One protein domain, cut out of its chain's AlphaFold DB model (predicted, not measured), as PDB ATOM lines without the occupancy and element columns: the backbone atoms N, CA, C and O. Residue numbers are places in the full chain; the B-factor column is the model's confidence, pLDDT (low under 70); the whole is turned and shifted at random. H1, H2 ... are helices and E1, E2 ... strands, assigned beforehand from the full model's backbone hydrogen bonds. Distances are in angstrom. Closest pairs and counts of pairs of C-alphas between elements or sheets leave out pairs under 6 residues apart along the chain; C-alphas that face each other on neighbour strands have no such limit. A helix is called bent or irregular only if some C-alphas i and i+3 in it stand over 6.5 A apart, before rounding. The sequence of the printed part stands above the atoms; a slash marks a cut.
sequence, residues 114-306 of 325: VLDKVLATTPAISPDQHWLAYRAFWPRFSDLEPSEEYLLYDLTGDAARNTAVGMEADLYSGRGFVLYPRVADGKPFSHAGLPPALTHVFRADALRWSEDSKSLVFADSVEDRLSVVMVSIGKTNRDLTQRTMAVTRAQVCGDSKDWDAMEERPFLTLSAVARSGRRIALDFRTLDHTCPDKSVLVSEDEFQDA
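What this domain is: This is residues 114 to 306 of the 325 residues of an uncharacterized protein of Paludibaculum fermentans (UniProt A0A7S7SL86). Picture three twisted antiparallel sheets stacked in a row and only partly face to face: E1 to E4 at one end, E5 to E8 in the middle, and E9 to E11 on the other side of that middle sheet. Two short helices lie toward the end away from residue 114, H1 over E10 and H2 beyond it, while long loops join E2 to E3, E3 to E4, E4 to E5 and E5 to E6. The printed part has 193 residues, with eight strands, then H1 and H2, then three more strands; each sheet's order is its chain order. The class is mostly strand, though under half of the residues, 87 of 193, are in named elements. The whole is compact, with a radius of gyration of the C-alphas of 17.1 A and spans of 53 by 44 by 28 A.

Where its parts are: Start at C-alpha 114, at (264.482, 273.819, 194.374); from there E1 runs to residue 125, 18.5 A from first to last C-alpha, and bends by 126 degrees at residue 122. Then come E2, residues 131 to 136, E3, residues 150 to 154, and E4, residues 177 to 180. Further on, find E5 at residues 200 to 202, E6 at 215 to 222, 21.6 A long, E7 at 225 to 233, 24.6 A, and E8 at 240 to 246, 19.8 A. H1 holds residues 249 to 253 and H2 residues 257 to 261; H2 is irregular, but only just, with C-alphas 257 and 260 at 6.7 A. E9, residues 268 to 276, is 23.6 A long, and E10, residues 279 to 286, is 23.2 A. E11, residues 294 to 299, ends at C-alpha 299, at (303.775, 276.410, 177.932).

How they stand to each other: Begin with the first sheet, a meander, each strand the antiparallel neighbour of the one before; it is strongly twisted. Look for N 121 and O 135 at 2.8 A between E1 and E2, N 134 and O 151 at 3.0 A between E2 and E3, and N 152 and O 177 at 2.8 A between E3 and E4. The sheet E5 E6 E7 E8, also a meander and strongly twisted, has N 201 and O 221 at 2.9 A, N 218 and O 229 at 3.0 A, and N 230 and O 243 at 2.8 A. These two sheets are face to face, their strands at 26 degrees; the closest C-alphas of E4 and E8, Tyr 180 and Gln 242, are 7.1 A apart. The third meander, E9 E10 E11, is only just strongly twisted, and it has N 274 and O 281 at 2.9 A and N 282 and O 296 at 2.8 A. It is face to face with E5 E6 E7 E8, the strands at 42 degrees, in a stack of sheets, face to face in turn; the closest C-alphas of E6 and E9, Ala 219 and Leu 270, are 5.9 A apart. H1 is on this third sheet, over E10, at a height of 8.4 A. H2 is apart from H1 and is not on any of the three sheets. The O i to N i+4 pair of H1 is within hydrogen-bond range; H2 has 0 of 1 such pairs but 1 of 2 O i to N i+3 pairs.

The domain as a whole: The two C-alphas farthest apart, those of Val 114 and Lys 257, are 55.5 A apart. The printed part has no cut. The links from E2 to E3, E3 to E4, E4 to E5 and E5 to E6 are long; that from E3 to E4 has 22 residues. Near the end, residues 304 to 305 pair antiparallel with residues 243 to 244 of E8. The mean pLDDT of the printed part is 89.5, with residues 169 to 174 and 256 to 266 under 70.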
ATOM      1  N   VAL A 114     263.089 274.244 194.178       96.50
ATOM      2  CA  VAL A 114     264.482 273.819 194.374       96.50
ATOM      3  C   VAL A 114     264.657 272.414 193.787       96.50
ATOM      4  O   VAL A 114     264.002 271.464 194.217       96.50
ATOM      5  N   LEU A 115     265.508 272.298 192.770       96.06
ATOM      6  CA  LEU A 115     265.848 271.054 192.080       96.06
ATOM      7  C   LEU A 115     266.956 270.290 192.801       96.06
ATOM      8  O   LEU A 115     266.913 269.064 192.868       96.06
ATOM      9  N   ASP A 116     267.953 271.017 193.299       95.38
ATOM     10  CA  ASP A 116     269.109 270.463 193.995       95.38
ATOM     11  C   ASP A 116     269.795 271.550 194.828       95.38
ATOM     12  O   ASP A 116     269.487 272.743 194.706       95.38
ATOM     13  N   LYS A 117     270.743 271.133 195.662       94.81
ATOM     14  CA  LYS A 117     271.607 272.032 196.420       94.81
ATOM     15  C   LYS A 117     273.006 271.458 196.574       94.81
ATOM     16  O   LYS A 117     273.173 270.244 196.677       94.81
ATOM     17  N   VAL A 118     273.997 272.339 196.606       94.44
ATOM     18  CA  VAL A 118     275.411 271.979 196.733       94.44
ATOM     19  C   VAL A 118     276.065 272.885 197.762       94.44
ATOM     20  O   VAL A 118     275.974 274.105 197.657       94.44
ATOM     21  N   LEU A 119     276.745 272.298 198.742       94.31
ATOM     22  CA  LEU A 119     277.582 273.037 199.678       94.31
ATOM     23  C   LEU A 119     279.021 273.051 199.149       94.31
ATOM     24  O   LEU A 119     279.599 272.006 198.857       94.31
ATOM     25  N   ALA A 120     279.576 274.244 198.976       94.94
ATOM     26  CA  ALA A 120     280.788 274.467 198.205       94.94
ATOM     27  C   ALA A 120     281.697 275.511 198.856       94.94
ATOM     28  O   ALA A 120     281.243 276.439 199.523       94.94
ATOM     29  N   THR A 121     282.988 275.413 198.580       94.38
ATOM     30  CA  THR A 121     283.978 276.462 198.822       94.38
ATOM     31  C   THR A 121     284.578 276.877 197.478       94.38
ATOM     32  O   THR A 121     284.781 276.043 196.600       94.38
ATOM     33  N   THR A 122     284.826 278.175 197.283       94.06
ATOM     34  CA  THR A 122     285.404 278.720 196.036       94.06
ATOM     35  C   THR A 122     284.698 278.234 194.747       94.06
ATOM     36  O   THR A 122     285.348 277.660 193.870       94.06
ATOM     37  N   PRO A 123     283.368 278.389 194.611       96.00
ATOM     38  CA  PRO A 123     282.681 277.939 193.408       96.00
ATOM     39  C   PRO A 123     282.962 278.847 192.202       96.00
ATOM     40  O   PRO A 123     283.157 280.052 192.353       96.00
ATOM     41  N   ALA A 124     282.937 278.272 191.001       95.00
ATOM     42  CA  ALA A 124     283.103 278.982 189.739       95.00
ATOM     43  C   ALA A 124     282.323 278.290 188.612       95.00
ATOM     44  O   ALA A 124     282.593 277.129 188.285       95.00
ATOM     45  N   ILE A 125     281.389 279.008 187.983       96.19
ATOM     46  CA  ILE A 125     280.689 278.537 186.781       96.19
ATOM     47  C   ILE A 125     281.554 278.782 185.537       96.19
ATOM     48  O   ILE A 125     282.237 279.803 185.444       96.19
ATOM     49  N   SER A 126     281.539 277.843 184.589       95.62
ATOM     50  CA  SER A 126     282.215 277.999 183.301       95.62
ATOM     51  C   SER A 126     281.577 279.109 182.452       95.62
ATOM     52  O   SER A 126     280.380 279.362 182.577       95.62
ATOM     53  N   PRO A 127     282.322 279.770 181.550       93.62
ATOM     54  CA  PRO A 127     281.765 280.826 180.700       93.62
ATOM     55  C   PRO A 127     280.530 280.441 179.875       93.62
ATOM     56  O   PRO A 127     279.627 281.256 179.704       93.62
ATOM     57  N   ASP A 128     280.452 279.196 179.401       93.69
ATOM     58  CA  ASP A 128     279.292 278.643 178.690       93.69
ATOM     59  C   ASP A 128     278.141 278.200 179.614       93.69
ATOM     60  O   ASP A 128     277.125 277.693 179.143       93.69
ATOM     61  N   GLN A 129     278.307 278.380 180.928       94.62
ATOM     62  CA  GLN A 129     277.371 278.012 181.988       94.62
ATOM     63  C   GLN A 129     276.979 276.527 182.004       94.62
ATOM     64  O   GLN A 129     275.942 276.152 182.551       94.62
ATOM     65  N   HIS A 130     277.809 275.658 181.427       96.00
ATOM     66  CA  HIS A 130     277.597 274.213 181.442       96.00
ATOM     67  C   HIS A 130     278.083 273.587 182.751       96.00
ATOM     68  O   HIS A 130     277.452 272.675 183.287       96.00
ATOM     69  N   TRP A 131     279.189 274.083 183.293       97.25
ATOM     70  CA  TRP A 131     279.876 273.457 184.408       97.25
ATOM     71  C   TRP A 131     279.903 274.359 185.632       97.25
ATOM     72  O   TRP A 131     280.097 275.565 185.527       97.25
ATOM     73  N   LEU A 132     279.786 273.756 186.809       97.56
ATOM     74  CA  LEU A 132     280.106 274.380 188.087       97.56
ATOM     75  C   LEU A 132     281.275 273.612 188.708       97.56
ATOM     76  O   LEU A 132     281.121 272.453 189.090       97.56
ATOM     77  N   ALA A 133     282.436 274.256 188.795       97.38
ATOM     78  CA  ALA A 133     283.583 273.746 189.537       97.38
ATOM     79  C   ALA A 133     283.592 274.339 190.948       97.38
ATOM     80  O   ALA A 133     283.232 275.500 191.136       97.38
ATOM     81  N   TYR A 134     283.984 273.557 191.945       96.94
ATOM     82  CA  TYR A 134     284.059 274.015 193.332       96.94
ATOM     83  C   TYR A 134     284.968 273.113 194.156       96.94
ATOM     84  O   TYR A 134     285.301 272.006 193.746       96.94
ATOM     85  N   ARG A 135     285.354 273.581 195.341       95.25
ATOM     86  CA  ARG A 135     285.952 272.745 196.380       95.25
ATOM     87  C   ARG A 135     284.853 272.177 197.264       95.25
ATOM     88  O   ARG A 135     283.931 272.904 197.646       95.25
ATOM     89  N   ALA A 136     284.946 270.893 197.579       92.50
ATOM     90  CA  ALA A 136     284.045 270.237 198.509       92.50
ATOM     91  C   ALA A 136     284.100 270.939 199.877       92.50
ATOM     92  O   ALA A 136     285.175 271.267 200.383       92.50
ATOM     93  N   PHE A 137     282.935 271.210 200.465       90.94
ATOM     94  CA  PHE A 137     282.874 271.793 201.798       90.94
ATOM     95  C   PHE A 137     283.025 270.709 202.863       90.94
ATOM     96  O   PHE A 137     282.263 269.745 202.882       90.94
ATOM     97  N   TRP A 138     283.917 270.944 203.823       83.88
ATOM     98  CA  TRP A 138     284.086 270.073 204.982       83.88
ATOM     99  C   TRP A 138     284.034 270.898 206.258       83.88
ATOM    100  O   TRP A 138     284.847 271.812 206.437       83.88
ATOM    101  N   PRO A 139     283.093 270.610 207.169       79.19
ATOM    102  CA  PRO A 139     283.082 271.306 208.433       79.19
ATOM    103  C   PRO A 139     284.262 270.836 209.290       79.19
ATOM    104  O   PRO A 139     284.528 269.640 209.424       79.19
ATOM    105  N   ARG A 140     284.961 271.787 209.913       75.94
ATOM    106  CA  ARG A 140     286.091 271.516 210.812       75.94
ATOM    107  C   ARG A 140     285.593 271.055 212.187       75.94
ATOM    108  O   ARG A 140     285.719 271.778 213.168       75.94
ATOM    109  N   PHE A 141     284.969 269.878 212.243       74.88
ATOM    110  CA  PHE A 141     284.512 269.253 213.494       74.88
ATOM    111  C   PHE A 141     285.480 268.189 214.034       74.88
ATOM    112  O   PHE A 141     285.230 267.632 215.100       74.88
ATOM    113  N   SER A 142     286.565 267.893 213.315       77.38
ATOM    114  CA  SER A 142     287.606 266.953 213.738       77.38
ATOM    115  C   SER A 142     288.964 267.634 213.852       77.38
ATOM    116  O   SER A 142     289.261 268.535 213.073       77.38
ATOM    117  N   ASP A 143     289.820 267.103 214.726       79.19
ATOM    118  CA  ASP A 143     291.241 267.475 214.811       79.19
ATOM    119  C   ASP A 143     292.065 266.969 213.613       79.19
ATOM    120  O   ASP A 143     293.234 267.315 213.458       79.19
ATOM    121  N   LEU A 144     291.470 266.123 212.765       83.56
ATOM    122  CA  LEU A 144     292.090 265.670 211.527       83.56
ATOM    123  C   LEU A 144     292.068 266.795 210.493       83.56
ATOM    124  O   LEU A 144     291.013 267.368 210.214       83.56
ATOM    125  N   GLU A 145     293.228 267.064 209.901       84.69
ATOM    126  CA  GLU A 145     293.361 268.019 208.808       84.69
ATOM    127  C   GLU A 145     292.623 267.496 207.561       84.69
ATOM    128  O   GLU A 145     292.875 266.360 207.138       84.69
ATOM    129  N   PRO A 146     291.671 268.265 207.000       90.06
ATOM    130  CA  PRO A 146     290.985 267.873 205.781       90.06
ATOM    131  C   PRO A 146     291.875 268.138 204.563       90.06
ATOM    132  O   PRO A 146     292.481 269.200 204.442       90.06
ATOM    133  N   SER A 147     291.904 267.184 203.641       93.81
ATOM    134  CA  SER A 147     292.472 267.342 202.304       93.81
ATOM    135  C   SER A 147     291.457 267.989 201.364       93.81
ATOM    136  O   SER A 147     290.272 267.644 201.387       93.81
ATOM    137  N   GLU A 148     291.911 268.911 200.518       94.44
ATOM    138  CA  GLU A 148     291.062 269.496 199.483       94.44
ATOM    139  C   GLU A 148     290.604 268.456 198.456       94.44
ATOM    140  O   GLU A 148     291.368 267.614 197.988       94.44
ATOM    141  N   GLU A 149     289.345 268.571 198.045       94.12
ATOM    142  CA  GLU A 149     288.810 267.883 196.877       94.12
ATOM    143  C   GLU A 149     288.064 268.885 196.018       94.12
ATOM    144  O   GLU A 149     287.280 269.704 196.501       94.12
ATOM    145  N   TYR A 150     288.326 268.803 194.724       96.25
ATOM    146  CA  TYR A 150     287.771 269.683 193.721       96.25
ATOM    147  C   TYR A 150     286.751 268.879 192.932       96.25
ATOM    148  O   TYR A 150     287.046 267.780 192.466       96.25
ATOM    149  N   LEU A 151     285.553 269.420 192.771       95.88
ATOM    150  CA  LEU A 151     284.407 268.742 192.192       95.88
ATOM    151  C   LEU A 151     283.882 269.506 190.979       95.88
ATOM    152  O   LEU A 151     283.985 270.731 190.897       95.88
ATOM    153  N   LEU A 152     283.307 268.759 190.039       97.12
ATOM    154  CA  LEU A 152     282.684 269.267 188.825       97.12
ATOM    155  C   LEU A 152     281.223 268.820 188.745       97.12
ATOM    156  O   LEU A 152     280.928 267.621 188.755       97.12
ATOM    157  N   TYR A 153     280.319 269.784 188.612       96.44
ATOM    158  CA  TYR A 153     278.879 269.583 188.469       96.44
ATOM    159  C   TYR A 153     278.416 269.997 187.065       96.44
ATOM    160  O   TYR A 153     278.755 271.073 186.577       96.44
ATOM    161  N   ASP A 154     277.628 269.140 186.421       96.94
ATOM    162  CA  ASP A 154     276.966 269.360 185.134       96.94
ATOM    163  C   ASP A 154     275.646 270.115 185.348       96.94
ATOM    164  O   ASP A 154     274.649 269.531 185.786       96.94
ATOM    165  N   LEU A 155     275.627 271.410 185.028       96.94
ATOM    166  CA  LEU A 155     274.460 272.282 185.181       96.94
ATOM    167  C   LEU A 155     273.365 272.004 184.147       96.94
ATOM    168  O   LEU A 155     272.229 272.445 184.332       96.94
ATOM    169  N   THR A 156     273.647 271.243 183.087       95.69
ATOM    170  CA  THR A 156     272.620 270.802 182.129       95.69
ATOM    171  C   THR A 156     271.878 269.570 182.642       95.69
ATOM    172  O   THR A 156     270.695 269.389 182.348       95.69
ATOM    173  N   GLY A 157     272.539 268.759 183.472       93.62
ATOM    174  CA  GLY A 157     271.987 267.574 184.120       93.62
ATOM    175  C   GLY A 157     271.024 267.854 185.274       93.62
ATOM    176  O   GLY A 157     270.847 268.988 185.722       93.62
ATOM    177  N   ASP A 158     270.385 266.794 185.759       93.25
ATOM    178  CA  ASP A 158     269.667 266.803 187.030       93.25
ATOM    179  C   ASP A 158     270.592 266.392 188.190       93.25
ATOM    180  O   ASP A 158     271.773 266.066 188.016       93.25
ATOM    181  N   ALA A 159     270.034 266.392 189.397       92.50
ATOM    182  CA  ALA A 159     270.742 266.004 190.606       92.50
ATOM    183  C   ALA A 159     271.256 264.552 190.567       92.50
ATOM    184  O   ALA A 159     272.273 264.241 191.187       92.50
ATOM    185  N   ALA A 160     270.561 263.649 189.866       91.62
ATOM    186  CA  ALA A 160     270.924 262.235 189.787       91.62
ATOM    187  C   ALA A 160     272.136 262.016 188.873       91.62
ATOM    188  O   ALA A 160     273.036 261.245 189.207       91.62
ATOM    189  N   ARG A 161     272.212 262.743 187.751       92.38
ATOM    190  CA  ARG A 161     273.369 262.724 186.841       92.38
ATOM    191  C   ARG A 161     274.650 263.224 187.507       92.38
ATOM    192  O   ARG A 161     275.740 262.820 187.105       92.38
ATOM    193  N   ASN A 162     274.512 264.067 188.525       93.56
ATOM    194  CA  ASN A 162     275.609 264.616 189.313       93.56
ATOM    195  C   ASN A 162     275.928 263.815 190.579       93.56
ATOM    196  O   ASN A 162     276.689 264.298 191.407       93.56
ATOM    197  N   THR A 163     275.396 262.602 190.739       90.38
ATOM    198  CA  THR A 163     275.741 261.736 191.872       90.38
ATOM    199  C   THR A 163     276.475 260.490 191.413       90.38
ATOM    200  O   THR A 163     276.037 259.753 190.527       90.38
ATOM    201  N   ALA A 164     277.632 260.255 192.030       84.69
ATOM    202  CA  ALA A 164     278.422 259.063 191.790       84.69
ATOM    203  C   ALA A 164     277.669 257.799 192.242       84.69
ATOM    204  O   ALA A 164     277.002 257.773 193.276       84.69
ATOM    205  N   VAL A 165     277.796 256.718 191.469       83.12
ATOM    206  CA  VAL A 165     277.135 255.440 191.777       83.12
ATOM    207  C   VAL A 165     277.620 254.908 193.126       83.12
ATOM    208  O   VAL A 165     278.823 254.732 193.323       83.12
ATOM    209  N   GLY A 166     276.674 254.597 194.016       78.88
ATOM    210  CA  GLY A 166     276.949 254.060 195.351       78.88
ATOM    211  C   GLY A 166     277.177 255.120 196.432       78.88
ATOM    212  O   GLY A 166     277.407 254.741 197.575       78.88
ATOM    213  N   MET A 167     277.095 256.408 196.087       77.38
ATOM    214  CA  MET A 167     277.041 257.494 197.064       77.38
ATOM    215  C   MET A 167     275.587 257.791 197.425       77.38
ATOM    216  O   MET A 167     274.730 257.885 196.543       77.38
ATOM    217  N   GLU A 168     275.312 257.950 198.717       72.81
ATOM    218  CA  GLU A 168     274.079 258.604 199.143       72.81
ATOM    219  C   GLU A 168     274.236 260.102 198.885       72.81
ATOM    220  O   GLU A 168     275.279 260.683 199.170       72.81
ATOM    221  N   ALA A 169     273.217 260.717 198.290       65.94
ATOM    222  CA  ALA A 169     273.189 262.159 198.148       65.94
ATOM    223  C   ALA A 169     272.880 262.760 199.520       65.94
ATOM    224  O   ALA A 169     271.714 262.829 199.915       65.94
ATOM    225  N   ASP A 170     273.914 263.161 200.251       68.88
ATOM    226  CA  ASP A 170     273.747 264.014 201.416       68.88
ATOM    227  C   ASP A 170     274.236 265.439 201.127       68.88
ATOM    228  O   ASP A 170     274.630 265.796 200.016       68.88
ATOM    229  N   LEU A 171     274.085 266.299 202.127       57.09
ATOM    230  CA  LEU A 171     274.397 267.721 202.032       57.09
ATOM    231  C   LEU A 171     275.898 268.022 201.921       57.09
ATOM    232  O   LEU A 171     276.259 269.108 201.471       57.09
ATOM    233  N   TYR A 172     276.750 267.102 202.371       65.44
ATOM    234  CA  TYR A 172     278.188 267.317 202.546       65.44
ATOM    235  C   TYR A 172     279.015 266.544 201.521       65.44
ATOM    236  O   TYR A 172     280.154 266.901 201.244       65.44
ATOM    237  N   SER A 173     278.445 265.491 200.946       63.00
ATOM    238  CA  SER A 173     279.133 264.551 200.083       63.00
ATOM    239  C   SER A 173     278.181 264.015 199.011       63.00
ATOM    240  O   SER A 173     277.010 263.731 199.255       63.00
ATOM    241  N   GLY A 174     278.677 263.885 197.780       67.88
ATOM    242  CA  GLY A 174     277.979 263.114 196.745       67.88
ATOM    243  C   GLY A 174     277.285 263.903 195.633       67.88
ATOM    244  O   GLY A 174     276.586 263.289 194.818       67.88
ATOM    245  N   ARG A 175     277.494 265.219 195.536       89.56
ATOM    246  CA  ARG A 175     277.241 265.966 194.293       89.56
ATOM    247  C   ARG A 175     278.561 266.258 193.590       89.56
ATOM    248  O   ARG A 175     279.528 266.604 194.253       89.56
ATOM    249  N   GLY A 176     278.576 266.127 192.269       92.31
ATOM    250  CA  GLY A 176     279.740 266.326 191.412       92.31
ATOM    251  C   GLY A 176     280.635 265.091 191.251       92.31
ATOM    252  O   GLY A 176     280.473 264.069 191.922       92.31
ATOM    253  N   PHE A 177     281.580 265.200 190.319       93.94
ATOM    254  CA  PHE A 177     282.656 264.231 190.084       93.94
ATOM    255  C   PHE A 177     284.001 264.865 190.401       93.94
ATOM    256  O   PHE A 177     284.167 266.069 190.214       93.94
ATOM    257  N   VAL A 178     284.955 264.054 190.857       94.75
ATOM    258  CA  VAL A 178     286.275 264.546 191.252       94.75
ATOM    259  C   VAL A 178     287.006 265.114 190.045       94.75
ATOM    260  O   VAL A 178     287.389 264.401 189.116       94.75
ATOM    261  N   LEU A 179     287.193 266.428 190.091       96.44
ATOM    262  CA  LEU A 179     287.997 267.208 189.174       96.44
ATOM    263  C   LEU A 179     289.483 266.998 189.471       96.44
ATOM    264  O   LEU A 179     290.259 266.765 188.544       96.44
ATOM    265  N   TYR A 180     289.855 267.041 190.751       97.38
ATOM    266  CA  TYR A 180     291.199 266.801 191.279       97.38
ATOM    267  C   TYR A 180     291.104 266.496 192.796       97.38
ATOM    268  O   TYR A 180     290.160 266.985 193.422       97.38
ATOM    269  N   PRO A 181     292.028 265.733 193.413       96.62
ATOM    270  CA  PRO A 181     293.103 264.953 192.794       96.62
ATOM    271  C   PRO A 181     292.594 263.885 191.828       96.62
ATOM    272  O   PRO A 181     291.409 263.561 191.775       96.62
ATOM    273  N   ARG A 182     293.487 263.352 190.992       95.88
ATOM    274  CA  ARG A 182     293.103 262.319 190.029       95.88
ATOM    275  C   ARG A 182     292.913 260.996 190.765       95.88
ATOM    276  O   ARG A 182     293.889 260.356 191.128       95.88
ATOM    277  N   VAL A 183     291.669 260.564 190.926       92.44
ATOM    278  CA  VAL A 183     291.316 259.297 191.584       92.44
ATOM    279  C   VAL A 183     290.643 258.325 190.621       92.44
ATOM    280  O   VAL A 183     290.052 258.721 189.610       92.44
ATOM    281  N   ALA A 184     290.713 257.032 190.938       87.56
ATOM    282  CA  ALA A 184     290.032 256.003 190.162       87.56
ATOM    283  C   ALA A 184     288.512 256.261 190.128       87.56
ATOM    284  O   ALA A 184     287.899 256.611 191.137       87.56
ATOM    285  N   ASP A 185     287.905 256.095 188.951       85.12
ATOM    286  CA  ASP A 185     286.474 256.310 188.680       85.12
ATOM    287  C   ASP A 185     285.930 257.734 188.940       85.12
ATOM    288  O   ASP A 185     284.722 257.947 188.799       85.12
ATOM    289  N   GLY A 186     286.778 258.705 189.313       85.00
ATOM    290  CA  GLY A 186     286.370 260.090 189.591       85.00
ATOM    291  C   GLY A 186     285.352 260.225 190.731       85.00
ATOM    292  O   GLY A 186     284.555 261.165 190.739       85.00
ATOM    293  N   LYS A 187     285.315 259.253 191.651       86.19
ATOM    294  CA  LYS A 187     284.373 259.234 192.776       86.19
ATOM    295  C   LYS A 187     284.922 260.042 193.949       86.19
ATOM    296  O   LYS A 187     286.108 259.883 194.242       86.19
ATOM    297  N   PRO A 188     284.071 260.815 194.649       84.62
ATOM    298  CA  PRO A 188     284.490 261.481 195.871       84.62
ATOM    299  C   PRO A 188     285.048 260.499 196.907       84.62
ATOM    300  O   PRO A 188     284.646 259.329 196.932       84.62
ATOM    301  N   PHE A 189     285.971 260.946 197.752       84.62
ATOM    302  CA  PHE A 189     286.621 260.102 198.764       84.62
ATOM    303  C   PHE A 189     286.524 260.709 200.170       84.62
ATOM    304  O   PHE A 189     285.708 261.580 200.425       84.62
ATOM    305  N   SER A 190     287.249 260.156 201.148       83.62
ATOM    306  CA  SER A 190     287.276 260.715 202.503       83.62
ATOM    307  C   SER A 190     288.440 261.688 202.644       83.62
ATOM    308  O   SER A 190     289.575 261.330 202.352       83.62
ATOM    309  N   HIS A 191     288.156 262.895 203.122       83.31
ATOM    310  CA  HIS A 191     289.122 264.000 203.176       83.31
ATOM    311  C   HIS A 191     289.929 264.037 204.464       83.31
ATOM    312  O   HIS A 191     290.980 264.663 204.511       83.31
ATOM    313  N   ALA A 192     289.430 263.407 205.524       87.12
ATOM    314  CA  ALA A 192     290.034 263.477 206.842       87.12
ATOM    315  C   ALA A 192     290.981 262.297 207.076       87.12
ATOM    316  O   ALA A 192     290.669 261.154 206.740       87.12
ATOM    317  N   GLY A 193     292.118 262.571 207.718       86.12
ATOM    318  CA  GLY A 193     293.054 261.530 208.151       86.12
ATOM    319  C   GLY A 193     293.819 260.858 207.010       86.12
ATOM    320  O   GLY A 193     294.309 259.741 207.178       86.12
ATOM    321  N   LEU A 194     293.920 261.521 205.855       90.56
ATOM    322  CA  LEU A 194     294.811 261.090 204.785       90.56
ATOM    323  C   LEU A 194     296.278 261.262 205.209       90.56
ATOM    324  O   LEU A 194     296.595 262.138 206.020       90.56
ATOM    325  N   PRO A 195     297.195 260.422 204.696       92.31
ATOM    326  CA  PRO A 195     298.618 260.639 204.913       92.31
ATOM    327  C   PRO A 195     299.047 261.974 204.280       92.31
ATOM    328  O   PRO A 195     298.506 262.327 203.233       92.31
ATOM    329  N   PRO A 196     300.070 262.670 204.819       92.62
ATOM    330  CA  PRO A 196     300.503 263.981 204.318       92.62
ATOM    331  C   PRO A 196     300.757 264.041 202.803       92.62
ATOM    332  O   PRO A 196     300.442 265.036 202.159       92.62
ATOM    333  N   ALA A 197     301.252 262.947 202.217       94.00
ATOM    334  CA  ALA A 197     301.502 262.818 200.783       94.00
ATOM    335  C   ALA A 197     300.235 262.771 199.897       94.00
ATOM    336  O   ALA A 197     300.372 262.709 198.680       94.00
ATOM    337  N   LEU A 198     299.037 262.759 200.492       94.81
ATOM    338  CA  LEU A 198     297.719 262.833 199.840       94.81
ATOM    339  C   LEU A 198     296.857 263.968 200.436       94.81
ATOM    340  O   LEU A 198     295.646 264.038 200.202       94.81
ATOM    341  N   THR A 199     297.454 264.833 201.263       94.94
ATOM    342  CA  THR A 199     296.766 265.980 201.860       94.94
ATOM    343  C   THR A 199     297.002 267.205 200.990       94.94
ATOM    344  O   THR A 199     298.089 267.786 200.983       94.94
ATOM    345  N   HIS A 200     295.969 267.576 200.245       96.06
ATOM    346  CA  HIS A 200     295.942 268.721 199.354       96.06
ATOM    347  C   HIS A 200     295.559 269.981 200.113       96.06
ATOM    348  O   HIS A 200     294.695 269.950 200.989       96.06
ATOM    349  N   VAL A 201     296.174 271.095 199.732       95.00
ATOM    350  CA  VAL A 201     295.874 272.431 200.243       95.00
ATOM    351  C   VAL A 201     295.723 273.373 199.060       95.00
ATOM    352  O   VAL A 201     296.617 273.480 198.221       95.00
ATOM    353  N   PHE A 202     294.616 274.107 199.022       95.00
ATOM    354  CA  PHE A 202     294.328 275.049 197.950       95.00
ATOM    355  C   PHE A 202     295.277 276.251 198.016       95.00
ATOM    356  O   PHE A 202     295.384 276.912 199.049       95.00
ATOM    357  N   ARG A 203     295.957 276.549 196.904       95.06
ATOM    358  CA  ARG A 203     296.970 277.616 196.776       95.06
ATOM    359  C   ARG A 203     296.609 278.630 195.690       95.06
ATOM    360  O   ARG A 203     297.481 279.181 195.023       95.06
ATOM    361  N   ALA A 204     295.323 278.882 195.491       93.12
ATOM    362  CA  ALA A 204     294.830 279.939 194.614       93.12
ATOM    363  C   ALA A 204     293.774 280.778 195.336       93.12
ATOM    364  O   ALA A 204     293.296 280.410 196.405       93.12
ATOM    365  N   ASP A 205     293.422 281.932 194.777       92.00
ATOM    366  CA  ASP A 205     292.287 282.712 195.280       92.00
ATOM    367  C   ASP A 205     290.964 282.322 194.614       92.00
ATOM    368  O   ASP A 205     289.894 282.567 195.172       92.00
ATOM    369  N   ALA A 206     291.030 281.676 193.450       92.75
ATOM    370  CA  ALA A 206     289.872 281.175 192.739       92.75
ATOM    371  C   ALA A 206     290.220 280.046 191.760       92.75
ATOM    372  O   ALA A 206     291.374 279.842 191.381       92.75
ATOM    373  N   LEU A 207     289.177 279.345 191.316       94.62
ATOM    374  CA  LEU A 207     289.228 278.426 190.184       94.62
ATOM    375  C   LEU A 207     289.097 279.245 188.889       94.62
ATOM    376  O   LEU A 207     288.146 280.015 188.741       94.62
ATOM    377  N   ARG A 208     290.055 279.131 187.960       93.69
ATOM    378  CA  ARG A 208     290.123 279.981 186.759       93.69
ATOM    379  C   ARG A 208     289.765 279.186 185.507       93.69
ATOM    380  O   ARG A 208     290.528 278.327 185.075       93.69
ATOM    381  N   TRP A 209     288.607 279.478 184.924       94.69
ATOM    382  CA  TRP A 209     288.151 278.871 183.674       94.69
ATOM    383  C   TRP A 209     288.866 279.446 182.448       94.69
ATOM    384  O   TRP A 209     289.144 280.643 182.392       94.69
ATOM    385  N   SER A 210     289.111 278.608 181.441       93.12
ATOM    386  CA  SER A 210     289.389 279.089 180.089       93.12
ATOM    387  C   SER A 210     288.127 279.662 179.451       93.12
ATOM    388  O   SER A 210     287.015 279.211 179.726       93.12
ATOM    389  N   GLU A 211     288.303 280.635 178.558       91.06
ATOM    390  CA  GLU A 211     287.196 281.309 177.864       91.06
ATOM    391  C   GLU A 211     286.320 280.339 177.059       91.06
ATOM    392  O   GLU A 211     285.106 280.500 176.985       91.06
ATOM    393  N   ASP A 212     286.919 279.282 176.507       92.00
ATOM    394  CA  ASP A 212     286.207 278.243 175.764       92.00
ATOM    395  C   ASP A 212     285.478 277.225 176.654       92.00
ATOM    396  O   ASP A 212     284.866 276.299 176.126       92.00
ATOM    397  N   SER A 213     285.538 277.380 177.984       94.25
ATOM    398  CA  SER A 213     284.909 276.496 178.980       94.25
ATOM    399  C   SER A 213     285.416 275.049 178.983       94.25
ATOM    400  O   SER A 213     284.805 274.177 179.599       94.25
ATOM    401  N   LYS A 214     286.543 274.763 178.314       95.38
ATOM    402  CA  LYS A 214     287.094 273.399 178.193       95.38
ATOM    403  C   LYS A 214     288.206 273.091 179.175       95.38
ATOM    404  O   LYS A 214     288.693 271.960 179.206       95.38
ATOM    405  N   SER A 215     288.658 274.068 179.948       95.75
ATOM    406  CA  SER A 215     289.688 273.836 180.948       95.75
ATOM    407  C   SER A 215     289.574 274.757 182.147       95.75
ATOM    408  O   SER A 215     289.020 275.851 182.069       95.75
ATOM    409  N   LEU A 216     290.130 274.291 183.255       95.50
ATOM    410  CA  LEU A 216     290.255 275.018 184.504       95.50
ATOM    411  C   LEU A 216     291.720 274.996 184.945       95.50
ATOM    412  O   LEU A 216     292.375 273.958 184.839       95.50
ATOM    413  N   VAL A 217     292.216 276.116 185.462       96.88
ATOM    414  CA  VAL A 217     293.543 276.240 186.070       96.88
ATOM    415  C   VAL A 217     293.412 276.766 187.496       96.88
ATOM    416  O   VAL A 217     292.641 277.685 187.772       96.88
ATOM    417  N   PHE A 218     294.171 276.177 188.409       97.25
ATOM    418  CA  PHE A 218     294.326 276.640 189.787       97.25
ATOM    419  C   PHE A 218     295.676 276.165 190.333       97.25
ATOM    420  O   PHE A 218     296.434 275.494 189.635       97.25
ATOM    421  N   ALA A 219     296.000 276.528 191.569       97.06
ATOM    422  CA  ALA A 219     297.191 276.043 192.249       97.06
ATOM    423  C   ALA A 219     296.813 275.278 193.515       97.06
ATOM    424  O   ALA A 219     295.845 275.607 194.202       97.06
ATOM    425  N   ASP A 220     297.598 274.250 193.794       97.25
ATOM    426  CA  ASP A 220     297.412 273.294 194.875       97.25
ATOM    427  C   ASP A 220     298.783 272.921 195.448       97.25
ATOM    428  O   ASP A 220     299.809 273.062 194.774       97.25
ATOM    429  N   SER A 221     298.828 272.460 196.691       96.06
ATOM    430  CA  SER A 221     300.043 271.888 197.257       96.06
ATOM    431  C   SER A 221     299.773 270.598 198.000       96.06
ATOM    432  O   SER A 221     298.819 270.525 198.769       96.06
ATOM    433  N   VAL A 222     300.702 269.659 197.859       95.38
ATOM    434  CA  VAL A 222     300.815 268.466 198.700       95.38
ATOM    435  C   VAL A 222     302.136 268.555 199.443       95.38
ATOM    436  O   VAL A 222     303.188 268.740 198.820       95.38
ATOM    437  N   GLU A 223     302.086 268.443 200.770       91.25
ATOM    438  CA  GLU A 223     303.219 268.768 201.640       91.25
ATOM    439  C   GLU A 223     303.751 270.181 201.295       91.25
ATOM    440  O   GLU A 223     302.992 271.146 201.207       91.25
ATOM    441  N   ASP A 224     305.049 270.308 201.028       85.81
ATOM    442  CA  ASP A 224     305.700 271.563 200.643       85.81
ATOM    443  C   ASP A 224     305.751 271.810 199.124       85.81
ATOM    444  O   ASP A 224     306.399 272.754 198.658       85.81
ATOM    445  N   ARG A 225     305.119 270.954 198.314       92.06
ATOM    446  CA  ARG A 225     305.232 271.002 196.850       92.06
ATOM    447  C   ARG A 225     304.061 271.758 196.242       92.06
ATOM    448  O   ARG A 225     302.980 271.201 196.077       92.06
ATOM    449  N   LEU A 226     304.300 273.011 195.860       94.31
ATOM    450  CA  LEU A 226     303.359 273.808 195.074       94.31
ATOM    451  C   LEU A 226     303.306 273.305 193.627       94.31
ATOM    452  O   LEU A 226     304.336 273.143 192.968       94.31
ATOM    453  N   SER A 227     302.097 273.106 193.121       97.06
ATOM    454  CA  SER A 227     301.838 272.758 191.729       97.06
ATOM    455  C   SER A 227     300.729 273.627 191.156       97.06
ATOM    456  O   SER A 227     299.768 273.978 191.837       97.06
ATOM    457  N   VAL A 228     300.842 273.943 189.872       98.00
ATOM    458  CA  VAL A 228     299.727 274.466 189.083       98.00
ATOM    459  C   VAL A 228     299.016 273.272 188.478       98.00
ATOM    460  O   VAL A 228     299.641 272.433 187.829       98.00
ATOM    461  N   VAL A 229     297.715 273.191 188.710       98.50
ATOM    462  CA  VAL A 229     296.840 272.143 188.204       98.50
ATOM    463  C   VAL A 229     296.076 272.702 187.017       98.50
ATOM    464  O   VAL A 229     295.474 273.771 187.101       98.50
ATOM    465  N   MET A 230     296.086 271.968 185.911       98.12
ATOM    466  CA  MET A 230     295.243 272.221 184.754       98.12
ATOM    467  C   MET A 230     294.373 270.993 184.515       98.12
ATOM    468  O   MET A 230     294.882 269.889 184.312       98.12
ATOM    469  N   VAL A 231     293.060 271.189 184.494       98.25
ATOM    470  CA  VAL A 231     292.108 270.132 184.155       98.25
ATOM    471  C   VAL A 231     291.430 270.472 182.846       98.25
ATOM    472  O   VAL A 231     290.814 271.526 182.722       98.25
ATOM    473  N   SER A 232     291.549 269.587 181.861       97.56
ATOM    474  CA  SER A 232     290.792 269.656 180.613       97.56
ATOM    475  C   SER A 232     289.520 268.821 180.737       97.56
ATOM    476  O   SER A 232     289.563 267.692 181.231       97.56
ATOM    477  N   ILE A 233     288.404 269.377 180.277       97.19
ATOM    478  CA  ILE A 233     287.067 268.795 180.380       97.19
ATOM    479  C   ILE A 233     286.604 268.395 178.984       97.19
ATOM    480  O   ILE A 233     286.597 269.197 178.049       97.19
ATOM    481  N   GLY A 234     286.257 267.121 178.841       95.62
ATOM    482  CA  GLY A 234     285.743 266.538 177.617       95.62
ATOM    483  C   GLY A 234     284.247 266.780 177.444       95.62
ATOM    484  O   GLY A 234     283.718 267.856 177.713       95.62
ATOM    485  N   LYS A 235     283.542 265.768 176.930       92.12
ATOM    486  CA  LYS A 235     282.107 265.881 176.624       92.12
ATOM    487  C   LYS A 235     281.226 265.703 177.853       92.12
ATOM    488  O   LYS A 235     280.086 266.159 177.856       92.12
ATOM    489  N   THR A 236     281.725 264.987 178.852       91.69
ATOM    490  CA  THR A 236     281.013 264.691 180.092       91.69
ATOM    491  C   THR A 236     281.857 265.106 181.294       91.69
ATOM    492  O   THR A 236     283.078 265.214 181.192       91.69
ATOM    493  N   ASN A 237     281.222 265.243 182.460       86.69
ATOM    494  CA  ASN A 237     281.901 265.469 183.744       86.69
ATOM    495  C   ASN A 237     282.810 264.308 184.195       86.69
ATOM    496  O   ASN A 237     283.404 264.383 185.267       86.69
ATOM    497  N   ARG A 238     282.923 263.238 183.399       89.69
ATOM    498  CA  ARG A 238     283.814 262.093 183.637       89.69
ATOM    499  C   ARG A 238     284.987 262.039 182.665       89.69
ATOM    500  O   ARG A 238     285.962 261.342 182.929       89.69
ATOM    501  N   ASP A 239     284.908 262.774 181.560       94.00
ATOM    502  CA  ASP A 239     285.955 262.820 180.544       94.00
ATOM    503  C   ASP A 239     286.983 263.886 180.930       94.00
ATOM    504  O   ASP A 239     287.082 264.931 180.290       94.00
ATOM    505  N   LEU A 240     287.709 263.659 182.023       96.38
ATOM    506  CA  LEU A 240     288.638 264.638 182.583       96.38
ATOM    507  C   LEU A 240     290.087 264.236 182.318       96.38
ATOM    508  O   LEU A 240     290.459 263.070 182.432       96.38
ATOM    509  N   THR A 241     290.919 265.217 181.974       97.31
ATOM    510  CA  THR A 241     292.376 265.058 181.895       97.31
ATOM    511  C   THR A 241     293.027 266.036 182.857       97.31
ATOM    512  O   THR A 241     293.036 267.239 182.603       97.31
ATOM    513  N   GLN A 242     293.559 265.522 183.962       98.06
ATOM    514  CA  GLN A 242     294.285 266.307 184.954       98.06
ATOM    515  C   GLN A 242     295.776 266.294 184.645       98.06
ATOM    516  O   GLN A 242     296.382 265.229 184.511       98.06
ATOM    517  N   ARG A 243     296.376 267.480 184.588       98.50
ATOM    518  CA  ARG A 243     297.818 267.653 184.464       98.50
ATOM    519  C   ARG A 243     298.328 268.647 185.495       98.50
ATOM    520  O   ARG A 243     297.616 269.576 185.873       98.50
ATOM    521  N   THR A 244     299.561 268.467 185.938       98.50
ATOM    522  CA  THR A 244     300.213 269.329 186.920       98.50
ATOM    523  C   THR A 244     301.564 269.812 186.420       98.50
ATOM    524  O   THR A 244     302.231 269.169 185.611       98.50
ATOM    525  N   MET A 245     301.971 270.975 186.909       97.81
ATOM    526  CA  MET A 245     303.296 271.535 186.694       97.81
ATOM    527  C   MET A 245     303.820 272.018 188.040       97.81
ATOM    528  O   MET A 245     303.189 272.855 188.689       97.81
ATOM    529  N   ALA A 246     304.961 271.487 188.470       96.62
ATOM    530  CA  ALA A 246     305.592 271.927 189.707       96.62
ATOM    531  C   ALA A 246     306.052 273.384 189.574       96.62
ATOM    532  O   ALA A 246     306.655 273.762 188.569       96.62
ATOM    533  N   VAL A 247     305.796 274.183 190.609       92.75
ATOM    534  CA  VAL A 247     306.268 275.565 190.700       92.75
ATOM    535  C   VAL A 247     307.161 275.690 191.917       92.75
ATOM    536  O   VAL A 247     306.765 275.394 193.043       92.75
ATOM    537  N   THR A 248     308.393 276.130 191.699       90.12
ATOM    538  CA  THR A 248     309.338 276.367 192.782       90.12
ATOM    539  C   THR A 248     309.197 277.786 193.303       90.12
ATOM    540  O   THR A 248     308.870 278.726 192.575       90.12
ATOM    541  N   ARG A 249     309.526 277.977 194.581       83.81
ATOM    542  CA  ARG A 249     309.603 279.320 195.160       83.81
ATOM    543  C   ARG A 249     310.591 280.206 194.404       83.81
ATOM    544  O   ARG A 249     310.292 281.373 194.200       83.81
ATOM    545  N   ALA A 250     311.717 279.660 193.944       87.12
ATOM    546  CA  ALA A 250     312.702 280.402 193.158       87.12
ATOM    547  C   ALA A 250     312.112 280.960 191.850       87.12
ATOM    548  O   ALA A 250     312.422 282.084 191.464       87.12
ATOM    549  N   GLN A 251     311.205 280.227 191.191       89.38
ATOM    550  CA  GLN A 251     310.522 280.718 189.987       89.38
ATOM    551  C   GLN A 251     309.602 281.915 190.276       89.38
ATOM    552  O   GLN A 251     309.478 282.802 189.430       89.38
ATOM    553  N   VAL A 252     308.977 281.948 191.457       87.75
ATOM    554  CA  VAL A 252     307.981 282.966 191.825       87.75
ATOM    555  C   VAL A 252     308.606 284.146 192.574       87.75
ATOM    556  O   VAL A 252     308.475 285.290 192.159       87.75
ATOM    557  N   CYS A 253     309.344 283.882 193.645       86.25
ATOM    558  CA  CYS A 253     309.923 284.901 194.520       86.25
ATOM    559  C   CYS A 253     311.419 285.163 194.262       86.25
ATOM    560  O   CYS A 253     311.997 286.043 194.901       86.25
ATOM    561  N   GLY A 254     312.069 284.418 193.359       84.38
ATOM    562  CA  GLY A 254     313.515 284.501 193.121       84.38
ATOM    563  C   GLY A 254     314.373 283.790 194.177       84.38
ATOM    564  O   GLY A 254     313.880 283.284 195.189       84.38
ATOM    565  N   ASP A 255     315.687 283.776 193.940       77.62
ATOM    566  CA  ASP A 255     316.694 283.166 194.816       77.62
ATOM    567  C   ASP A 255     317.055 284.101 195.989       77.62
ATOM    568  O   ASP A 255     318.148 284.672 196.026       77.62
ATOM    569  N   SER A 256     316.150 284.305 196.953       68.06
ATOM    570  CA  SER A 256     316.545 284.947 198.220       68.06
ATOM    571  C   SER A 256     317.056 283.903 199.206       68.06
ATOM    572  O   SER A 256     316.384 282.913 199.489       68.06
ATOM    573  N   LYS A 257     318.246 284.134 199.763       60.59
ATOM    574  CA  LYS A 257     318.833 283.274 200.805       60.59
ATOM    575  C   LYS A 257     318.100 283.374 202.144       60.59
ATOM    576  O   LYS A 257     318.290 282.515 202.998       60.59
ATOM    577  N   ASP A 258     317.248 284.382 202.307       65.81
ATOM    578  CA  ASP A 258     316.535 284.643 203.558       65.81
ATOM    579  C   ASP A 258     315.296 283.742 203.734       65.81
ATOM    580  O   ASP A 258     314.724 283.677 204.819       65.81
ATOM    581  N   TRP A 259     314.900 282.995 202.694       61.06
ATOM    582  CA  TRP A 259     313.693 282.160 202.720       61.06
ATOM    583  C   TRP A 259     313.795 280.927 203.618       61.06
ATOM    584  O   TRP A 259     312.788 280.518 204.194       61.06
ATOM    585  N   ASP A 260     314.976 280.322 203.727       61.00
ATOM    586  CA  ASP A 260     315.172 279.110 204.537       61.00
ATOM    587  C   ASP A 260     315.150 279.410 206.044       61.00
ATOM    588  O   ASP A 260     314.993 278.499 206.855       61.00
ATOM    589  N   ALA A 261     315.284 280.686 206.422       59.75
ATOM    590  CA  ALA A 261     315.251 281.149 207.805       59.75
ATOM    591  C   ALA A 261     313.838 281.508 208.301       59.75
ATOM    592  O   ALA A 261     313.667 281.770 209.491       59.75
ATOM    593  N   MET A 262     312.830 281.540 207.420       61.84
ATOM    594  CA  MET A 262     311.453 281.835 207.816       61.84
ATOM    595  C   MET A 262     310.781 280.585 208.388       61.84
ATOM    596  O   MET A 262     310.593 279.590 207.687       61.84
ATOM    597  N   GLU A 263     310.411 280.661 209.666       58.16
ATOM    598  CA  GLU A 263     309.671 279.611 210.380       58.16
ATOM    599  C   GLU A 263     308.279 279.392 209.759       58.16
ATOM    600  O   GLU A 263     307.824 278.256 209.628       58.16
ATOM    601  N   GLU A 264     307.662 280.467 209.253       63.97
ATOM    602  CA  GLU A 264     306.434 280.430 208.459       63.97
ATOM    603  C   GLU A 264     306.736 280.747 206.995       63.97
ATOM    604  O   GLU A 264     307.176 281.837 206.627       63.97
ATOM    605  N   ARG A 265     306.521 279.759 206.128       66.19
ATOM    606  CA  ARG A 265     306.751 279.904 204.691       66.19
ATOM    607  C   ARG A 265     305.631 280.738 204.069       66.19
ATOM    608  O   ARG A 265     304.463 280.456 204.346       66.19
ATOM    609  N   PRO A 266     305.951 281.688 203.174       68.44
ATOM    610  CA  PRO A 266     304.934 282.547 202.592       68.44
ATOM    611  C   PRO A 266     303.912 281.729 201.806       68.44
ATOM    612  O   PRO A 266     304.257 280.837 201.021       68.44
ATOM    613  N   PHE A 267     302.638 282.042 202.034       80.19
ATOM    614  CA  PHE A 267     301.519 281.394 201.365       80.19
ATOM    615  C   PHE A 267     301.423 281.933 199.934       80.19
ATOM    616  O   PHE A 267     300.831 282.986 199.691       80.19
ATOM    617  N   LEU A 268     302.065 281.229 198.997       87.00
ATOM    618  CA  LEU A 268     301.990 281.543 197.574       87.00
ATOM    619  C   LEU A 268     300.599 281.215 197.043       87.00
ATOM    620  O   LEU A 268     300.122 280.089 197.188       87.00
ATOM    621  N   THR A 269     299.996 282.205 196.398       90.56
ATOM    622  CA  THR A 269     298.638 282.141 195.871       90.56
ATOM    623  C   THR A 269     298.658 282.494 194.391       90.56
ATOM    624  O   THR A 269     299.092 283.588 194.027       90.56
ATOM    625  N   LEU A 270     298.160 281.598 193.537       91.50
ATOM    626  CA  LEU A 270     297.849 281.929 192.145       91.50
ATOM    627  C   LEU A 270     296.655 282.896 192.119       91.50
ATOM    628  O   LEU A 270     295.571 282.551 192.597       91.50
ATOM    629  N   SER A 271     296.870 284.097 191.587       89.75
ATOM    630  CA  SER A 271     295.906 285.201 191.595       89.75
ATOM    631  C   SER A 271     295.301 285.508 190.230       89.75
ATOM    632  O   SER A 271     294.188 286.026 190.158       89.75
ATOM    633  N   ALA A 272     295.986 285.177 189.134       87.75
ATOM    634  CA  ALA A 272     295.421 285.292 187.796       87.75
ATOM    635  C   ALA A 272     296.042 284.294 186.817       87.75
ATOM    636  O   ALA A 272     297.150 283.789 187.004       87.75
ATOM    637  N   VAL A 273     295.279 284.000 185.765       88.25
ATOM    638  CA  VAL A 273     295.680 283.133 184.660       88.25
ATOM    639  C   VAL A 273     295.230 283.796 183.368       88.25
ATOM    640  O   VAL A 273     294.053 284.121 183.224       88.25
ATOM    641  N   ALA A 274     296.149 283.964 182.423       90.50
ATOM    642  CA  ALA A 274     295.839 284.424 181.075       90.50
ATOM    643  C   ALA A 274     296.424 283.452 180.051       90.50
ATOM    644  O   ALA A 274     297.562 283.004 180.179       90.50
ATOM    645  N   ARG A 275     295.649 283.114 179.020       90.00
ATOM    646  CA  ARG A 275     296.049 282.138 178.004       90.00
ATOM    647  C   ARG A 275     296.125 282.798 176.635       90.00
ATOM    648  O   ARG A 275     295.201 283.480 176.220       90.00
ATOM    649  N   SER A 276     297.212 282.540 175.914       90.38
ATOM    650  CA  SER A 276     297.384 282.931 174.514       90.38
ATOM    651  C   SER A 276     297.934 281.738 173.733       90.38
ATOM    652  O   SER A 276     299.100 281.352 173.856       90.38
ATOM    653  N   GLY A 277     297.053 281.069 172.986       91.38
ATOM    654  CA  GLY A 277     297.366 279.806 172.319       91.38
ATOM    655  C   GLY A 277     297.798 278.715 173.308       91.38
ATOM    656  O   GLY A 277     297.004 278.259 174.134       91.38
ATOM    657  N   ARG A 278     299.062 278.280 173.204       92.69
ATOM    658  CA  ARG A 278     299.691 277.265 174.083       92.69
ATOM    659  C   ARG A 278     300.508 277.868 175.225       92.69
ATOM    660  O   ARG A 278     301.156 277.125 175.961       92.69
ATOM    661  N   ARG A 279     300.551 279.197 175.330       95.88
ATOM    662  CA  ARG A 279     301.234 279.914 176.407       95.88
ATOM    663  C   ARG A 279     300.225 280.317 177.470       95.88
ATOM    664  O   ARG A 279     299.116 280.741 177.144       95.88
ATOM    665  N   ILE A 280     300.631 280.188 178.723       94.94
ATOM    666  CA  ILE A 280     299.827 280.510 179.895       94.94
ATOM    667  C   ILE A 280     300.669 281.431 180.775       94.94
ATOM    668  O   ILE A 280     301.759 281.054 181.202       94.94
ATOM    669  N   ALA A 281     300.195 282.650 180.997       95.94
ATOM    670  CA  ALA A 281     300.726 283.545 182.010       95.94
ATOM    671  C   ALA A 281     300.034 283.234 183.340       95.94
ATOM    672  O   ALA A 281     298.806 283.172 183.405       95.94
ATOM    673  N   LEU A 282     300.839 283.000 184.369       95.44
ATOM    674  CA  LEU A 282     300.418 282.650 185.718       95.44
ATOM    675  C   LEU A 282     300.906 283.740 186.664       95.44
ATOM    676  O   LEU A 282     302.116 283.901 186.829       95.44
ATOM    677  N   ASP A 283     299.985 284.469 187.277       95.19
ATOM    678  CA  ASP A 283     300.322 285.520 188.229       95.19
ATOM    679  C   ASP A 283     300.212 284.975 189.646       95.19
ATOM    680  O   ASP A 283     299.177 284.443 190.049       95.19
ATOM    681  N   PHE A 284     301.293 285.104 190.402       94.12
ATOM    682  CA  PHE A 284     301.383 284.685 191.789       94.12
ATOM    683  C   PHE A 284     301.589 285.892 192.697       94.12
ATOM    684  O   PHE A 284     302.280 286.845 192.335       94.12
ATOM    685  N   ARG A 285     301.047 285.798 193.909       92.31
ATOM    686  CA  ARG A 285     301.267 286.747 195.007       92.31
ATOM    687  C   ARG A 285     301.468 286.010 196.323       92.31
ATOM    688  O   ARG A 285     301.028 284.867 196.458       92.31
ATOM    689  N   THR A 286     302.056 286.673 197.312       89.19
ATOM    690  CA  THR A 286     301.986 286.220 198.709       89.19
ATOM    691  C   THR A 286     300.963 287.057 199.466       89.19
ATOM    692  O   THR A 286     300.836 288.261 199.241       89.19
ATOM    693  N   LEU A 287     300.197 286.426 200.358       82.75
ATOM    694  CA  LEU A 287     299.165 287.131 201.135       82.75
ATOM    695  C   LEU A 287     299.752 288.146 202.128       82.75
ATOM    696  O   LEU A 287     299.103 289.128 202.469       82.75
ATOM    697  N   ASP A 288     300.980 287.905 202.575       83.38
ATOM    698  CA  ASP A 288     301.738 288.749 203.500       83.38
ATOM    699  C   ASP A 288     302.643 289.773 202.789       83.38
ATOM    700  O   ASP A 288     303.359 290.523 203.448       83.38
ATOM    701  N   HIS A 289     302.638 289.790 201.449       82.94
ATOM    702  CA  HIS A 289     303.512 290.613 200.605       82.94
ATOM    703  C   HIS A 289     305.018 290.463 200.885       82.94
ATOM    704  O   HIS A 289     305.810 291.336 200.526       82.94
ATOM    705  N   THR A 290     305.438 289.359 201.509       83.62
ATOM    706  CA  THR A 290     306.856 289.057 201.747       83.62
ATOM    707  C   THR A 290     307.646 288.903 200.454       83.62
ATOM    708  O   THR A 290     308.838 289.206 200.445       83.62
ATOM    709  N   CYS A 291     307.006 288.488 199.355       86.00
ATOM    710  CA  CYS A 291     307.620 288.469 198.035       86.00
ATOM    711  C   CYS A 291     306.775 289.256 197.018       86.00
ATOM    712  O   CYS A 291     305.546 289.262 197.118       86.00
ATOM    713  N   PRO A 292     307.413 289.980 196.078       88.50
ATOM    714  CA  PRO A 292     306.689 290.786 195.106       88.50
ATOM    715  C   PRO A 292     305.863 289.894 194.181       88.50
ATOM    716  O   PRO A 292     306.308 288.809 193.803       88.50
ATOM    717  N   ASP A 293     304.695 290.391 193.778       91.81
ATOM    718  CA  ASP A 293     303.848 289.727 192.791       91.81
ATOM    719  C   ASP A 293     304.653 289.400 191.524       91.81
ATOM    720  O   ASP A 293     305.456 290.206 191.031       91.81
ATOM    721  N   LYS A 294     304.445 288.196 190.993       93.38
ATOM    722  CA  LYS A 294     305.241 287.663 189.890       93.38
ATOM    723  C   LYS A 294     304.381 286.961 188.859       93.38
ATOM    724  O   LYS A 294     303.670 286.013 189.172       93.38
ATOM    725  N   SER A 295     304.583 287.345 187.606       94.44
ATOM    726  CA  SER A 295     304.097 286.604 186.446       94.44
ATOM    727  C   SER A 295     305.129 285.576 185.986       94.44
ATOM    728  O   SER A 295     306.298 285.908 185.749       94.44
ATOM    729  N   VAL A 296     304.691 284.334 185.809       94.31
ATOM    730  CA  VAL A 296     305.459 283.247 185.197       94.31
ATOM    731  C   VAL A 296     304.775 282.862 183.891       94.31
ATOM    732  O   VAL A 296     303.592 282.534 183.874       94.31
ATOM    733  N   LEU A 297     305.511 282.912 182.780       96.00
ATOM    734  CA  LEU A 297     305.008 282.484 181.478       96.00
ATOM    735  C   LEU A 297     305.440 281.045 181.212       96.00
ATOM    736  O   LEU A 297     306.633 280.778 181.090       96.00
ATOM    737  N   VAL A 298     304.472 280.150 181.060       96.31
ATOM    738  CA  VAL A 298     304.710 278.725 180.804       96.31
ATOM    739  C   VAL A 298     304.036 278.273 179.516       96.31
ATOM    740  O   VAL A 298     303.195 278.969 178.941       96.31
ATOM    741  N   SER A 299     304.440 277.118 179.012       96.50
ATOM    742  CA  SER A 299     303.775 276.410 177.932       96.50
ATOM    743  C   SER A 299     302.919 275.276 178.483       96.50
ATOM    744  O   SER A 299     303.285 274.611 179.442       96.50
ATOM    745  N   GLU A 300     301.804 274.997 177.815       94.75
ATOM    746  CA  GLU A 300     300.950 273.847 178.123       94.75
ATOM    747  C   GLU A 300     301.700 272.497 178.118       94.75
ATOM    748  O   GLU A 300     301.297 271.568 178.811       94.75
ATOM    749  N   ASP A 301     302.810 272.396 177.379       97.00
ATOM    750  CA  ASP A 301     303.640 271.183 177.284       97.00
ATOM    751  C   ASP A 301     304.538 270.954 178.503       97.00
ATOM    752  O   ASP A 301     305.128 269.887 178.642       97.00
ATOM    753  N   GLU A 302     304.648 271.943 179.390       97.69
ATOM    754  CA  GLU A 302     305.369 271.812 180.660       97.69
ATOM    755  C   GLU A 302     304.532 271.072 181.716       97.69
ATOM    756  O   GLU A 302     305.060 270.644 182.743       97.69
ATOM    757  N   PHE A 303     303.235 270.887 181.455       98.19
ATOM    758  CA  PHE A 303     302.335 270.130 182.311       98.19
ATOM    759  C   PHE A 303     302.451 268.629 182.039       98.19
ATOM    760  O   PHE A 303     302.373 268.173 180.898       98.19
ATOM    761  N   GLN A 304     302.567 267.854 183.111       98.38
ATOM    762  CA  GLN A 304     302.632 266.395 183.089       98.38
ATOM    763  C   GLN A 304     301.320 265.807 183.590       98.38
ATOM    764  O   GLN A 304     300.615 266.451 184.361       98.38
ATOM    765  N   ASP A 305     300.987 264.584 183.188       98.25
ATOM    766  CA  ASP A 305     299.809 263.898 183.721       98.25
ATOM    767  C   ASP A 305     299.856 263.833 185.249       98.25
ATOM    768  O   ASP A 305     300.862 263.433 185.842       98.25
ATOM    769  N   ALA A 306     298.744 264.202 185.886       97.62
ATOM    770  CA  ALA A 306     298.612 264.071 187.326       97.62
ATOM    771  C   ALA A 306     298.707 262.590 187.718       97.62
ATOM    772  O   ALA A 306     298.146 261.707 187.044       97.62
TER     773      ALA A 306